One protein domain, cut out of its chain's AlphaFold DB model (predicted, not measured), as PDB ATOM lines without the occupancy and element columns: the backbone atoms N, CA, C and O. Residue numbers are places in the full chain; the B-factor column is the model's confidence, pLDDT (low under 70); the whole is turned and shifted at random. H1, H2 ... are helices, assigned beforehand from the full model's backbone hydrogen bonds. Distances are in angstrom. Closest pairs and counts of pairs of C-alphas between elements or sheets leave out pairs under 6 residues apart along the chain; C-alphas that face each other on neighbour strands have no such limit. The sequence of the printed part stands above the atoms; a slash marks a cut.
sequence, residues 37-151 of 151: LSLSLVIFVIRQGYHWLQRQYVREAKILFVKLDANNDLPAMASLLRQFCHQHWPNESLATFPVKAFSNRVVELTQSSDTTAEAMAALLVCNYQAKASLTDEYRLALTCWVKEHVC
ATOM      1  N   LEU A  37      21.493  34.667  37.628       97.00
ATOM      2  CA  LEU A  37      22.708  34.152  38.251       97.00
ATOM      3  C   LEU A  37      22.889  32.663  37.940       97.00
ATOM      4  O   LEU A  37      23.978  32.248  37.545       97.00
ATOM      5  N   SER A  38      21.813  31.877  38.019       97.62
ATOM      6  CA  SER A  38      21.824  30.466  37.629       97.62
ATOM      7  C   SER A  38      22.175  30.291  36.149       97.62
ATOM      8  O   SER A  38      23.001  29.446  35.811       97.62
ATOM      9  N   LEU A  39      21.592  31.095  35.257       97.88
ATOM     10  CA  LEU A  39      21.878  31.034  33.822       97.88
ATOM     11  C   LEU A  39      23.338  31.409  33.531       97.88
ATOM     12  O   LEU A  39      24.019  30.723  32.769       97.88
ATOM     13  N   SER A  40      23.837  32.468  34.174       97.62
ATOM     14  CA  SER A  40      25.230  32.904  34.069       97.62
ATOM     15  C   SER A  40      26.196  31.811  34.523       97.62
ATOM     16  O   SER A  40      27.160  31.517  33.814       97.62
ATOM     17  N   LEU A  41      25.901  31.144  35.644       97.81
ATOM     18  CA  LEU A  41      26.699  30.033  36.155       97.81
ATOM     19  C   LEU A  41      26.735  28.861  35.165       97.81
ATOM     20  O   LEU A  41      27.809  28.335  34.882       97.81
ATOM     21  N   VAL A  42      25.586  28.479  34.599       97.69
ATOM     22  CA  VAL A  42      25.511  27.401  33.599       97.69
ATOM     23  C   VAL A  42      26.346  27.743  32.365       97.69
ATOM     24  O   VAL A  42      27.163  26.931  31.931       97.69
ATOM     25  N   ILE A  43      26.208  28.960  31.832       97.12
ATOM     26  CA  ILE A  43      27.003  29.423  30.686       97.12
ATOM     27  C   ILE A  43      28.496  29.403  31.025       97.12
ATOM     28  O   ILE A  43      29.306  28.948  30.216       97.12
ATOM     29  N   PHE A  44      28.874  29.866  32.217       96.88
ATOM     30  CA  PHE A  44      30.262  29.868  32.667       96.88
ATOM     31  C   PHE A  44      30.844  28.452  32.734       96.88
ATOM     32  O   PHE A  44      31.914  28.210  32.178       96.88
ATOM     33  N   VAL A  45      30.124  27.501  33.336       96.62
ATOM     34  CA  VAL A  45      30.561  26.099  33.433       96.62
ATOM     35  C   VAL A  45      30.704  25.467  32.050       96.62
ATOM     36  O   VAL A  45      31.705  24.800  31.796       96.62
ATOM     37  N   ILE A  46      29.767  25.718  31.129       95.81
ATOM     38  CA  ILE A  46      29.851  25.214  29.749       95.81
ATOM     39  C   ILE A  46      31.090  25.773  29.045       95.81
ATOM     40  O   ILE A  46      31.853  25.013  28.448       95.81
ATOM     41  N   ARG A  47      31.330  27.086  29.135       93.25
ATOM     42  CA  ARG A  47      32.499  27.720  28.504       93.25
ATOM     43  C   ARG A  47      33.802  27.200  29.096       93.25
ATOM     44  O   ARG A  47      34.723  26.872  28.352       93.25
ATOM     45  N   GLN A  48      33.865  27.074  30.417       93.75
ATOM     46  CA  GLN A  48      35.041  26.559  31.106       93.75
ATOM     47  C   GLN A  48      35.304  25.091  30.749       93.75
ATOM     48  O   GLN A  48      36.446  24.720  30.479       93.75
ATOM     49  N   GLY A  49      34.252  24.270  30.695       92.69
ATOM     50  CA  GLY A  49      34.330  22.875  30.270       92.69
ATOM     51  C   GLY A  49      34.823  22.743  28.832       92.69
ATOM     52  O   GLY A  49      35.719  21.948  28.563       92.69
ATOM     53  N   TYR A  50      34.318  23.577  27.921       89.06
ATOM     54  CA  TYR A  50      34.757  23.587  26.527       89.06
ATOM     55  C   TYR A  50      36.235  23.975  26.388       89.06
ATOM     56  O   TYR A  50      36.997  23.285  25.711       89.06
ATOM     57  N   HIS A  51      36.680  25.019  27.095       85.06
ATOM     58  CA  HIS A  51      38.094  25.403  27.121       85.06
ATOM     59  C   HIS A  51      38.993  24.315  27.717       85.06
ATOM     60  O   HIS A  51      40.108  24.099  27.237       85.06
ATOM     61  N   TRP A  52      38.530  23.617  28.756       87.94
ATOM     62  CA  TRP A  52      39.275  22.504  29.338       87.94
ATOM     63  C   TRP A  52      39.397  21.329  28.360       87.94
ATOM     64  O   TRP A  52      40.499  20.811  28.177       87.94
ATOM     65  N   LEU A  53      38.305  20.963  27.681       87.19
ATOM     66  CA  LEU A  53      38.300  19.912  26.662       87.19
ATOM     67  C   LEU A  53      39.256  20.243  25.518       87.19
ATOM     68  O   LEU A  53      40.080  19.406  25.165       87.19
ATOM     69  N   GLN A  54      39.218  21.469  24.985       82.94
ATOM     70  CA  GLN A  54      40.146  21.899  23.932       82.94
ATOM     71  C   GLN A  54      41.611  21.696  24.339       82.94
ATOM     72  O   GLN A  54      42.393  21.139  23.571       82.94
ATOM     73  N   ARG A  55      41.980  22.067  25.572       83.56
ATOM     74  CA  ARG A  55      43.346  21.860  26.086       83.56
ATOM     75  C   ARG A  55      43.713  20.383  26.231       83.56
ATOM     76  O   ARG A  55      44.874  20.035  26.029       83.56
ATOM     77  N   GLN A  56      42.762  19.524  26.595       87.06
ATOM     78  CA  GLN A  56      43.000  18.078  26.660       87.06
ATOM     79  C   GLN A  56      43.223  17.487  25.268       87.06
ATOM     80  O   GLN A  56      44.234  16.822  25.060       87.06
ATOM     81  N   TYR A  57      42.370  17.820  24.294       84.69
ATOM     82  CA  TYR A  57      42.519  17.359  22.908       84.69
ATOM     83  C   TYR A  57      43.885  17.717  22.316       84.69
ATOM     84  O   TYR A  57      44.534  16.873  21.707       84.69
ATOM     85  N   VAL A  58      44.353  18.944  22.545       82.50
ATOM     86  CA  VAL A  58      45.678  19.425  22.119       82.50
ATOM     87  C   VAL A  58      46.800  18.548  22.704       82.50
ATOM     88  O   VAL A  58      47.690  18.090  21.983       82.50
ATOM     89  N   ARG A  59      46.737  18.239  24.005       85.25
ATOM     90  CA  ARG A  59      47.730  17.381  24.677       85.25
ATOM     91  C   ARG A  59      47.706  15.948  24.157       85.25
ATOM     92  O   ARG A  59      48.767  15.375  23.906       85.25
ATOM     93  N   GLU A  60      46.519  15.379  23.988       89.00
ATOM     94  CA  GLU A  60      46.341  14.023  23.465       89.00
ATOM     95  C   GLU A  60      46.824  13.912  22.017       89.00
ATOM     96  O   GLU A  60      47.561  12.981  21.691       89.00
ATOM     97  N   ALA A  61      46.502  14.897  21.173       87.25
ATOM     98  CA  ALA A  61      46.941  14.958  19.782       87.25
ATOM     99  C   ALA A  61      48.470  14.946  19.669       87.25
ATOM    100  O   ALA A  61      49.018  14.221  18.842       87.25
ATOM    101  N   LYS A  62      49.176  15.672  20.545       86.62
ATOM    102  CA  LYS A  62      50.645  15.670  20.591       86.62
ATOM    103  C   LYS A  62      51.218  14.300  20.953       86.62
ATOM    104  O   LYS A  62      52.148  13.830  20.299       86.62
ATOM    105  N   ILE A  63      50.677  13.660  21.992       90.38
ATOM    106  CA  ILE A  63      51.122  12.325  22.423       90.38
ATOM    107  C   ILE A  63      50.884  11.308  21.304       90.38
ATOM    108  O   ILE A  63      51.764  10.501  20.999       90.38
ATOM    109  N   LEU A  64      49.715  11.374  20.666       91.81
ATOM    110  CA  LEU A  64      49.379  10.530  19.527       91.81
ATOM    111  C   LEU A  64      50.305  10.789  18.337       91.81
ATOM    112  O   LEU A  64      50.789   9.828  17.756       91.81
ATOM    113  N   PHE A  65      50.619  12.045  18.014       90.38
ATOM    114  CA  PHE A  65      51.521  12.383  16.911       90.38
ATOM    115  C   PHE A  65      52.910  11.757  17.096       90.38
ATOM    116  O   PHE A  65      53.406  11.095  16.189       90.38
ATOM    117  N   VAL A  66      53.499  11.880  18.291       89.31
ATOM    118  CA  VAL A  66      54.802  11.265  18.616       89.31
ATOM    119  C   VAL A  66      54.734   9.738  18.541       89.31
ATOM    120  O   VAL A  66      55.648   9.096  18.028       89.31
ATOM    121  N   LYS A  67      53.642   9.137  19.026       92.38
ATOM    122  CA  LYS A  67      53.440   7.684  18.957       92.38
ATOM    123  C   LYS A  67      53.326   7.190  17.511       92.38
ATOM    124  O   LYS A  67      53.856   6.131  17.188       92.38
ATOM    125  N   LEU A  68      52.627   7.935  16.657       91.50
ATOM    126  CA  LEU A  68      52.451   7.587  15.249       91.50
ATOM    127  C   LEU A  68      53.750   7.761  14.452       91.50
ATOM    128  O   LEU A  68      54.049   6.905  13.622       91.50
ATOM    129  N   ASP A  69      54.549   8.788  14.754       89.25
ATOM    130  CA  ASP A  69      55.882   8.967  14.160       89.25
ATOM    131  C   ASP A  69      56.819   7.805  14.522       89.25
ATOM    132  O   ASP A  69      57.438   7.207  13.642       89.25
ATOM    133  N   ALA A  70      56.830   7.393  15.797       89.00
ATOM    134  CA  ALA A  70      57.604   6.240  16.262       89.00
ATOM    135  C   ALA A  70      57.177   4.918  15.594       89.00
ATOM    136  O   ALA A  70      58.015   4.061  15.318       89.00
ATOM    137  N   ASN A  71      55.882   4.761  15.305       90.50
ATOM    138  CA  ASN A  71      55.340   3.609  14.580       90.50
ATOM    139  C   ASN A  71      55.473   3.729  13.052       90.50
ATOM    140  O   ASN A  71      55.113   2.795  12.336       90.50
ATOM    141  N   ASN A  72      55.984   4.859  12.556       87.81
ATOM    142  CA  ASN A  72      56.100   5.181  11.139       87.81
ATOM    143  C   ASN A  72      54.759   5.127  10.371       87.81
ATOM    144  O   ASN A  72      54.721   4.808   9.181       87.81
ATOM    145  N   ASP A  73      53.650   5.439  11.050       89.88
ATOM    146  CA  ASP A  73      52.296   5.426  10.481       89.88
ATOM    147  C   ASP A  73      51.932   6.810   9.912       89.88
ATOM    148  O   ASP A  73      51.160   7.588  10.483       89.88
ATOM    149  N   LEU A  74      52.547   7.137   8.772       89.81
ATOM    150  CA  LEU A  74      52.394   8.432   8.100       89.81
ATOM    151  C   LEU A  74      50.939   8.765   7.699       89.81
ATOM    152  O   LEU A  74      50.539   9.920   7.875       89.81
ATOM    153  N   PRO A  75      50.112   7.822   7.193       89.44
ATOM    154  CA  PRO A  75      48.706   8.099   6.889       89.44
ATOM    155  C   PRO A  75      47.907   8.517   8.127       89.44
ATOM    156  O   PRO A  75      47.162   9.504   8.091       89.44
ATOM    157  N   ALA A  76      48.102   7.824   9.253       90.00
ATOM    158  CA  ALA A  76      47.452   8.191  10.503       90.00
ATOM    159  C   ALA A  76      47.905   9.580  10.979       90.00
ATOM    160  O   ALA A  76      47.055  10.398  11.340       90.00
ATOM    161  N   MET A  77      49.203   9.897  10.897       90.94
ATOM    162  CA  MET A  77      49.725  11.235  11.224       90.94
ATOM    163  C   MET A  77      49.092  12.328  10.360       90.94
ATOM    164  O   MET A  77      48.681  13.367  10.875       90.94
ATOM    165  N   ALA A  78      48.976  12.089   9.053       90.81
ATOM    166  CA  ALA A  78      48.359  13.014   8.110       90.81
ATOM    167  C   ALA A  78      46.880  13.277   8.443       90.81
ATOM    168  O   ALA A  78      46.416  14.422   8.400       90.81
ATOM    169  N   SER A  79      46.138  12.224   8.803       89.75
ATOM    170  CA  SER A  79      44.738  12.351   9.216       89.75
ATOM    171  C   SER A  79      44.593  13.136  10.524       89.75
ATOM    172  O   SER A  79      43.744  14.026  10.608       89.75
ATOM    173  N   LEU A  80      45.473  12.879  11.497       91.31
ATOM    174  CA  LEU A  80      45.493  13.563  12.786       91.31
ATOM    175  C   LEU A  80      45.815  15.047  12.607       91.31
ATOM    176  O   LEU A  80      45.123  15.887  13.174       91.31
ATOM    177  N   LEU A  81      46.794  15.383  11.762       90.69
ATOM    178  CA  LEU A  81      47.131  16.770  11.440       90.69
ATOM    179  C   LEU A  81      45.926  17.520  10.847       90.69
ATOM    180  O   LEU A  81      45.629  18.638  11.266       90.69
ATOM    181  N   ARG A  82      45.190  16.907   9.911       89.75
ATOM    182  CA  ARG A  82      43.969  17.512   9.345       89.75
ATOM    183  C   ARG A  82      42.891  17.736  10.396       89.75
ATOM    184  O   ARG A  82      42.294  18.812  10.423       89.75
ATOM    185  N   GLN A  83      42.637  16.735  11.237       88.69
ATOM    186  CA  GLN A  83      41.655  16.843  12.318       88.69
ATOM    187  C   GLN A  83      42.038  17.958  13.293       88.69
ATOM    188  O   GLN A  83      41.198  18.789  13.629       88.69
ATOM    189  N   PHE A  84      43.317  18.022  13.663       87.88
ATOM    190  CA  PHE A  84      43.858  19.063  14.523       87.88
ATOM    191  C   PHE A  84      43.637  20.461  13.931       87.88
ATOM    192  O   PHE A  84      43.040  21.312  14.587       87.88
ATOM    193  N   CYS A  85      44.035  20.690  12.675       88.38
ATOM    194  CA  CYS A  85      43.848  21.993  12.033       88.38
ATOM    195  C   CYS A  85      42.365  22.374  11.923       88.38
ATOM    196  O   CYS A  85      42.007  23.525  12.156       88.38
ATOM    197  N   HIS A  86      41.481  21.423  11.611       87.19
ATOM    198  CA  HIS A  86      40.046  21.696  11.546       87.19
ATOM    199  C   HIS A  86      39.461  22.082  12.912       87.19
ATOM    200  O   HIS A  86      38.644  22.995  13.001       87.19
ATOM    201  N   GLN A  87      39.908  21.425  13.985       84.69
ATOM    202  CA  GLN A  87      39.470  21.740  15.342       84.69
ATOM    203  C   GLN A  87      40.035  23.079  15.840       84.69
ATOM    204  O   GLN A  87      39.352  23.791  16.576       84.69
ATOM    205  N   HIS A  88      41.262  23.425  15.443       83.31
ATOM    206  CA  HIS A  88      41.917  24.671  15.838       83.31
ATOM    207  C   HIS A  88      41.373  25.891  15.071       83.31
ATOM    208  O   HIS A  88      41.254  26.976  15.640       83.31
ATOM    209  N   TRP A  89      40.979  25.714  13.804       87.38
ATOM    210  CA  TRP A  89      40.403  26.766  12.956       87.38
ATOM    211  C   TRP A  89      39.035  26.357  12.382       87.38
ATOM    212  O   TRP A  89      38.901  26.178  11.172       87.38
ATOM    213  N   PRO A  90      37.984  26.250  13.218       82.06
ATOM    214  CA  PRO A  90      36.671  25.762  12.783       82.06
ATOM    215  C   PRO A  90      35.964  26.698  11.793       82.06
ATOM    216  O   PRO A  90      35.113  26.256  11.027       82.06
ATOM    217  N   ASN A  91      36.314  27.988  11.796       82.94
ATOM    218  CA  ASN A  91      35.737  28.988  10.892       82.94
ATOM    219  C   ASN A  91      36.398  28.989   9.505       82.94
ATOM    220  O   ASN A  91      35.881  29.611   8.580       82.94
ATOM    221  N   GLU A  92      37.539  28.316   9.358       80.19
ATOM    222  CA  GLU A  92      38.230  28.171   8.084       80.19
ATOM    223  C   GLU A  92      37.781  26.847   7.455       80.19
ATOM    224  O   GLU A  92      37.876  25.781   8.068       80.19
ATOM    225  N   SER A  93      37.297  26.884   6.212       81.75
ATOM    226  CA  SER A  93      36.833  25.704   5.460       81.75
ATOM    227  C   SER A  93      37.985  24.787   5.014       81.75
ATOM    228  O   SER A  93      38.016  24.306   3.885       81.75
ATOM    229  N   LEU A  94      38.947  24.514   5.899       84.81
ATOM    230  CA  LEU A  94      40.174  23.765   5.618       84.81
ATOM    231  C   LEU A  94      39.904  22.336   5.127       84.81
ATOM    232  O   LEU A  94      40.723  21.763   4.415       84.81
ATOM    233  N   ALA A  95      38.751  21.759   5.476       81.31
ATOM    234  CA  ALA A  95      38.376  20.404   5.081       81.31
ATOM    235  C   ALA A  95      38.186  20.241   3.561       81.31
ATOM    236  O   ALA A  95      38.379  19.143   3.040       81.31
ATOM    237  N   THR A  96      37.820  21.310   2.845       85.44
ATOM    238  CA  THR A  96      37.594  21.262   1.390       85.44
ATOM    239  C   THR A  96      38.841  21.615   0.587       85.44
ATOM    240  O   THR A  96      38.837  21.498  -0.639       85.44
ATOM    241  N   PHE A  97      39.916  22.048   1.248       87.31
ATOM    242  CA  PHE A  97      41.093  22.546   0.554       87.31
ATOM    243  C   PHE A  97      41.919  21.403  -0.050       87.31
ATOM    244  O   PHE A  97      42.161  20.382   0.605       87.31
ATOM    245  N   PRO A  98      42.421  21.568  -1.291       90.50
ATOM    246  CA  PRO A  98      43.422  20.660  -1.827       90.50
ATOM    247  C   PRO A  98      44.700  20.742  -0.983       90.50
ATOM    248  O   PRO A  98      44.996  21.777  -0.391       90.50
ATOM    249  N   VAL A  99      45.487  19.662  -0.959       90.44
ATOM    250  CA  VAL A  99      46.646  19.494  -0.057       90.44
ATOM    251  C   VAL A  99      47.581  20.712  -0.027       90.44
ATOM    252  O   VAL A  99      47.925  21.182   1.052       90.44
ATOM    253  N   LYS A 100      47.937  21.259  -1.196       89.38
ATOM    254  CA  LYS A 100      48.835  22.419  -1.306       89.38
ATOM    255  C   LYS A 100      48.208  23.722  -0.794       89.38
ATOM    256  O   LYS A 100      48.887  24.534  -0.179       89.38
ATOM    257  N   ALA A 101      46.912  23.934  -1.037       90.75
ATOM    258  CA  ALA A 101      46.215  25.110  -0.515       90.75
ATOM    259  C   ALA A 101      46.029  25.010   1.003       90.75
ATOM    260  O   ALA A 101      46.159  26.006   1.706       90.75
ATOM    261  N   PHE A 102      45.782  23.798   1.507       91.81
ATOM    262  CA  PHE A 102      45.703  23.524   2.935       91.81
ATOM    263  C   PHE A 102      47.019  23.864   3.644       91.81
ATOM    264  O   PHE A 102      47.002  24.651   4.584       91.81
ATOM    265  N   SER A 103      48.156  23.324   3.189       90.88
ATOM    266  CA  SER A 103      49.451  23.549   3.849       90.88
ATOM    267  C   SER A 103      49.853  25.024   3.846       90.88
ATOM    268  O   SER A 103      50.279  25.543   4.873       90.88
ATOM    269  N   ASN A 104      49.636  25.720   2.727       91.69
ATOM    270  CA  ASN A 104      49.924  27.150   2.620       91.69
ATOM    271  C   ASN A 104      49.035  27.977   3.554       91.69
ATOM    272  O   ASN A 104      49.532  28.874   4.230       91.69
ATOM    273  N   ARG A 105      47.735  27.657   3.639       91.19
ATOM    274  CA  ARG A 105      46.822  28.362   4.545       91.19
ATOM    275  C   ARG A 105      47.199  28.141   6.006       91.19
ATOM    276  O   ARG A 105      47.167  29.083   6.785       91.19
ATOM    277  N   VAL A 106      47.569  26.916   6.384       89.31
ATOM    278  CA  VAL A 106      48.004  26.616   7.757       89.31
ATOM    279  C   VAL A 106      49.269  27.397   8.103       89.31
ATOM    280  O   VAL A 106      49.337  27.978   9.184       89.31
ATOM    281  N   VAL A 107      50.240  27.473   7.190       89.75
ATOM    282  CA  VAL A 107      51.458  28.269   7.395       89.75
ATOM    283  C   VAL A 107      51.163  29.766   7.490       89.75
ATOM    284  O   VAL A 107      51.708  30.424   8.371       89.75
ATOM    285  N   GLU A 108      50.243  30.295   6.685       89.81
ATOM    286  CA  GLU A 108      49.788  31.688   6.783       89.81
ATOM    287  C   GLU A 108      49.128  31.982   8.143       89.81
ATOM    288  O   GLU A 108      49.449  32.977   8.792       89.81
ATOM    289  N   LEU A 109      48.251  31.086   8.610       87.62
ATOM    290  CA  LEU A 109      47.560  31.211   9.900       87.62
ATOM    291  C   LEU A 109      48.508  31.096  11.101       87.62
ATOM    292  O   LEU A 109      48.215  31.642  12.163       87.62
ATOM    293  N   THR A 110      49.620  30.380  10.942       86.88
ATOM    294  CA  THR A 110      50.619  30.151  11.997       86.88
ATOM    295  C   THR A 110      51.868  31.015  11.861       86.88
ATOM    296  O   THR A 110      52.738  30.943  12.719       86.88
ATOM    297  N   GLN A 111      51.977  31.829  10.806       87.38
ATOM    298  CA  GLN A 111      53.181  32.610  10.486       87.38
ATOM    299  C   GLN A 111      54.465  31.756  10.488       87.38
ATOM    300  O   GLN A 111      55.537  32.210  10.881       87.38
ATOM    301  N   SER A 112      54.339  30.492  10.078       84.75
ATOM    302  CA  SER A 112      55.436  29.523  10.069       84.75
ATOM    303  C   SER A 112      56.293  29.635   8.801       84.75
ATOM    304  O   SER A 112      55.990  30.394   7.883       84.75
ATOM    305  N   SER A 113      57.385  28.875   8.735       83.50
ATOM    306  CA  SER A 113      58.258  28.821   7.557       83.50
ATOM    307  C   SER A 113      57.651  28.036   6.386       83.50
ATOM    308  O   SER A 113      56.918  27.067   6.588       83.50
ATOM    309  N   ASP A 114      58.061  28.368   5.159       83.06
ATOM    310  CA  ASP A 114      57.666  27.644   3.938       83.06
ATOM    311  C   ASP A 114      58.079  26.161   3.955       83.06
ATOM    312  O   ASP A 114      57.344  25.302   3.466       83.06
ATOM    313  N   THR A 115      59.196  25.823   4.606       79.19
ATOM    314  CA  THR A 115      59.638  24.428   4.806       79.19
ATOM    315  C   THR A 115      58.605  23.593   5.565       79.19
ATOM    316  O   THR A 115      58.462  22.392   5.336       79.19
ATOM    317  N   THR A 116      57.821  24.224   6.440       86.31
ATOM    318  CA  THR A 116      56.724  23.577   7.160       86.31
ATOM    319  C   THR A 116      55.545  23.298   6.230       86.31
ATOM    320  O   THR A 116      54.934  22.233   6.330       86.31
ATOM    321  N   ALA A 117      55.247  24.204   5.290       87.88
ATOM    322  CA  ALA A 117      54.194  23.988   4.296       87.88
ATOM    323  C   ALA A 117      54.533  22.783   3.411       87.88
ATOM    324  O   ALA A 117      53.676  21.929   3.170       87.88
ATOM    325  N   GLU A 118      55.785  22.681   2.970       89.81
ATOM    326  CA  GLU A 118      56.263  21.556   2.166       89.81
ATOM    327  C   GLU A 118      56.217  20.240   2.945       89.81
ATOM    328  O   GLU A 118      55.685  19.248   2.439       89.81
ATOM    329  N   ALA A 119      56.675  20.238   4.201       90.31
ATOM    330  CA  ALA A 119      56.624  19.064   5.067       90.31
ATOM    331  C   ALA A 119      55.179  18.586   5.320       90.31
ATOM    332  O   ALA A 119      54.893  17.388   5.237       90.31
ATOM    333  N   MET A 120      54.243  19.511   5.568       91.19
ATOM    334  CA  MET A 120      52.818  19.196   5.721       91.19
ATOM    335  C   MET A 120      52.206  18.660   4.430       91.19
ATOM    336  O   MET A 120      51.473  17.672   4.464       91.19
ATOM    337  N   ALA A 121      52.502  19.285   3.291       90.81
ATOM    338  CA  ALA A 121      52.018  18.820   1.999       90.81
ATOM    339  C   ALA A 121      52.537  17.408   1.694       90.81
ATOM    340  O   ALA A 121      51.751  16.542   1.310       90.81
ATOM    341  N   ALA A 122      53.829  17.158   1.927       90.25
ATOM    342  CA  ALA A 122      54.444  15.846   1.760       90.25
ATOM    343  C   ALA A 122      53.763  14.795   2.648       90.25
ATOM    344  O   ALA A 122      53.348  13.749   2.144       90.25
ATOM    345  N   LEU A 123      53.548  15.095   3.934       90.38
ATOM    346  CA  LEU A 123      52.847  14.201   4.860       90.38
ATOM    347  C   LEU A 123      51.412  13.904   4.397       90.38
ATOM    348  O   LEU A 123      50.971  12.758   4.406       90.38
ATOM    349  N   LEU A 124      50.675  14.915   3.937       90.38
ATOM    350  CA  LEU A 124      49.299  14.742   3.463       90.38
ATOM    351  C   LEU A 124      49.208  13.943   2.161       90.38
ATOM    352  O   LEU A 124      48.231  13.218   1.966       90.38
ATOM    353  N   VAL A 125      50.211  14.036   1.285       89.56
ATOM    354  CA  VAL A 125      50.320  13.172   0.100       89.56
ATOM    355  C   VAL A 125      50.574  11.717   0.509       89.56
ATOM    356  O   VAL A 125      50.008  10.817  -0.115       89.56
ATOM    357  N   CYS A 126      51.330  11.474   1.589       86.25
ATOM    358  CA  CYS A 126      51.566  10.123   2.117       86.25
ATOM    359  C   CYS A 126      50.263   9.398   2.479       86.25
ATOM    360  O   CYS A 126      50.187   8.183   2.342       86.25
ATOM    361  N   ASN A 127      49.209  10.127   2.859       84.06
ATOM    362  CA  ASN A 127      47.897   9.538   3.141       84.06
ATOM    363  C   ASN A 127      47.285   8.803   1.930       84.06
ATOM    364  O   ASN A 127      46.457   7.912   2.090       84.06
ATOM    365  N   TYR A 128      47.688   9.172   0.711       81.19
ATOM    366  CA  TYR A 128      47.193   8.582  -0.534       81.19
ATOM    367  C   TYR A 128      48.180   7.579  -1.157       81.19
ATOM    368  O   TYR A 128      47.864   6.965  -2.176       81.19
ATOM    369  N   GLN A 129      49.372   7.399  -0.576       80.44
ATOM    370  CA  GLN A 129      50.442   6.572  -1.134       80.44
ATOM    371  C   GLN A 129      50.908   5.506  -0.136       80.44
ATOM    372  O   GLN A 129      51.516   5.808   0.884       80.44
ATOM    373  N   ALA A 130      50.724   4.230  -0.481       67.31
ATOM    374  CA  ALA A 130      51.041   3.096   0.395       67.31
ATOM    375  C   ALA A 130      52.542   2.896   0.715       67.31
ATOM    376  O   ALA A 130      52.878   2.103   1.588       67.31
ATOM    377  N   LYS A 131      53.455   3.569  -0.001       71.00
ATOM    378  CA  LYS A 131      54.919   3.469   0.179       71.00
ATOM    379  C   LYS A 131      55.603   4.834   0.269       71.00
ATOM    380  O   LYS A 131      56.756   4.979  -0.134       71.00
ATOM    381  N   ALA A 132      54.895   5.853   0.736       74.50
ATOM    382  CA  ALA A 132      55.534   7.143   0.914       74.50
ATOM    383  C   ALA A 132      56.536   7.090   2.075       74.50
ATOM    384  O   ALA A 132      56.301   6.445   3.095       74.50
ATOM    385  N   SER A 133      57.670   7.761   1.893       80.88
ATOM    386  CA  SER A 133      58.659   7.975   2.943       80.88
ATOM    387  C   SER A 133      58.829   9.474   3.122       80.88
ATOM    388  O   SER A 133      58.857  10.222   2.143       80.88
ATOM    389  N   LEU A 134      58.877   9.908   4.376       86.25
ATOM    390  CA  LEU A 134      59.116  11.297   4.730       86.25
ATOM    391  C   LEU A 134      60.587  11.450   5.114       86.25
ATOM    392  O   LEU A 134      61.073  10.681   5.947       86.25
ATOM    393  N   THR A 135      61.268  12.434   4.530       89.56
ATOM    394  CA  THR A 135      62.645  12.796   4.890       89.56
ATOM    395  C   THR A 135      62.716  13.215   6.360       89.56
ATOM    396  O   THR A 135      61.799  13.872   6.860       89.56
ATOM    397  N   ASP A 136      63.816  12.896   7.043       88.12
ATOM    398  CA  ASP A 136      64.015  13.249   8.458       88.12
ATOM    399  C   ASP A 136      63.919  14.762   8.711       88.12
ATOM    400  O   ASP A 136      63.380  15.193   9.729       88.12
ATOM    401  N   GLU A 137      64.346  15.583   7.749       89.88
ATOM    402  CA  GLU A 137      64.202  17.042   7.795       89.88
ATOM    403  C   GLU A 137      62.732  17.479   7.926       89.88
ATOM    404  O   GLU A 137      62.391  18.299   8.780       89.88
ATOM    405  N   TYR A 138      61.831  16.870   7.151       90.19
ATOM    406  CA  TYR A 138      60.398  17.159   7.220       90.19
ATOM    407  C   TYR A 138      59.769  16.652   8.519       90.19
ATOM    408  O   TYR A 138      58.890  17.319   9.070       90.19
ATOM    409  N   ARG A 139      60.236  15.517   9.056       87.88
ATOM    410  CA  ARG A 139      59.782  15.023  10.369       87.88
ATOM    411  C   ARG A 139      60.153  15.988  11.488       87.88
ATOM    412  O   ARG A 139      59.323  16.275  12.354       87.88
ATOM    413  N   LEU A 140      61.374  16.520  11.452       88.75
ATOM    414  CA  LEU A 140      61.843  17.513  12.415       88.75
ATOM    415  C   LEU A 140      61.047  18.814  12.297       88.75
ATOM    416  O   LEU A 140      60.567  19.314  13.315       88.75
ATOM    417  N   ALA A 141      60.829  19.318  11.079       89.19
ATOM    418  CA  ALA A 141      60.028  20.519  10.846       89.19
ATOM    419  C   ALA A 141      58.595  20.372  11.390       89.19
ATOM    420  O   ALA A 141      58.106  21.259  12.091       89.19
ATOM    421  N   LEU A 142      57.945  19.229  11.139       88.69
ATOM    422  CA  LEU A 142      56.602  18.944  11.652       88.69
ATOM    423  C   LEU A 142      56.581  18.815  13.175       88.69
ATOM    424  O   LEU A 142      55.702  19.375  13.822       88.69
ATOM    425  N   THR A 143      57.551  18.119  13.762       87.06
ATOM    426  CA  THR A 143      57.624  17.949  15.219       87.06
ATOM    427  C   THR A 143      57.866  19.280  15.929       87.06
ATOM    428  O   THR A 143      57.244  19.548  16.961       87.06
ATOM    429  N   CYS A 144      58.722  20.140  15.372       87.75
ATOM    430  CA  CYS A 144      58.933  21.500  15.865       87.75
ATOM    431  C   CYS A 144      57.655  22.336  15.761       87.75
ATOM    432  O   CYS A 144      57.247  22.931  16.757       87.75
ATOM    433  N   TRP A 145      56.978  22.305  14.611       89.81
ATOM    434  CA  TRP A 145      55.725  23.033  14.422       89.81
ATOM    435  C   TRP A 145      54.632  22.571  15.392       89.81
ATOM    436  O   TRP A 145      54.008  23.400  16.053       89.81
ATOM    437  N   VAL A 146      54.455  21.251  15.555       87.06
ATOM    438  CA  VAL A 146      53.511  20.677  16.527       87.06
ATOM    439  C   VAL A 146      53.886  21.109  17.945       87.06
ATOM    440  O   VAL A 146      53.028  21.455  18.747       87.06
ATOM    441  N   LYS A 147      55.174  21.130  18.293       84.31
ATOM    442  CA  LYS A 147      55.604  21.570  19.623       84.31
ATOM    443  C   LYS A 147      55.279  23.044  19.882       84.31
ATOM    444  O   LYS A 147      54.960  23.367  21.021       84.31
ATOM    445  N   GLU A 148      55.373  23.899  18.874       84.44
ATOM    446  CA  GLU A 148      55.163  25.342  18.999       84.44
ATOM    447  C   GLU A 148      53.679  25.733  18.991       84.44
ATOM    448  O   GLU A 148      53.255  26.534  19.818       84.44
ATOM    449  N   HIS A 149      52.876  25.116  18.122       79.44
ATOM    450  CA  HIS A 149      51.492  25.535  17.869       79.44
ATOM    451  C   HIS A 149      50.437  24.679  18.587       79.44
ATOM    452  O   HIS A 149      49.252  25.001  18.560       79.44
ATOM    453  N   VAL A 150      50.851  23.590  19.241       71.94
ATOM    454  CA  VAL A 150      49.978  22.659  19.985       71.94
ATOM    455  C   VAL A 150      50.262  22.748  21.501       71.94
ATOM    456  O   VAL A 150      50.124  21.758  22.217       71.94
ATOM    457  N   CYS A 151      50.706  23.908  22.014       57.53
ATOM    458  CA  CYS A 151      50.958  24.155  23.448       57.53
ATOM    459  C   CYS A 151      50.032  25.218  24.050       57.53
ATOM    460  O   CYS A 151      49.792  26.248  23.388       57.53
TER     461      CYS A 151
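This is residues 37 to 151 of the 151 residues of an uncharacterized protein of Shewanella pealeana (strain ATCC 700345 / ANG-SQ1) (UniProt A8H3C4). A long helix, H1, sticks out as an arm with residues 37 to 53, while its far part packs on H2 in a small body of helices. In that body H1 folds back into H2, and H4 touches H2, H3 and H5. The printed part has 115 residues with five named helices, H1 to H5 in chain order, and no named strand: all helix, with mostly crossed packing. It is only just compact, close to loose, with a radius of gyration of the C-alphas of 16.0 A and spans of 57 by 28 by 23 A.

H1, residues 37 to 70, runs 49.8 A from C-alpha 37 at (22.708, 34.152, 38.251) to C-alpha 70 at (57.604, 6.240, 16.262). H2 is residues 74 to 88, 20.8 A; H3 is 99 to 110, 16.6 A; H4 is 114 to 126, 18.6 A. H5, residues 136 to 149, 19.9 A, ends at C-alpha 149 at (51.492, 25.535, 17.869).

H1 and H2 form a helical hairpin at a shallow tilt of 21 degrees; H1 touches H2 with residues 58 to 69 alone, the closest C-alphas being those of Phe 65 and Met 77, 6.1 A. H1 is close to but not clearly touching H5, Lys 62 to Val 146, 7.1 A between closest C-alphas. H2 touches H4 with residues 74 to 79 alone, at a steep tilt of 58 degrees, the closest C-alphas being those of Ala 78 and Leu 124, 5.0 A. H3 and H4 form a helical hairpin at 39 degrees, a steep tilt; the closest C-alphas, of Ser 103 and Ala 117, are 4.8 A apart. H4 touches H5 with residues 115 to 120 alone, only just about perpendicular at 71 degrees; the closest C-alphas, of Ala 119 and Tyr 138, are 4.7 A apart. H2 and H5 are apart. In H1, H2, H3, H4 and H5 every O i to N i+4 pair is within hydrogen-bond range.

The C-alphas farthest apart, of Leu 37 and Lys 131, are 58.6 A apart. The printed part has no cut and no long link. Mean pLDDT of the printed part is 87.7; residues 130 and 151 are under 70.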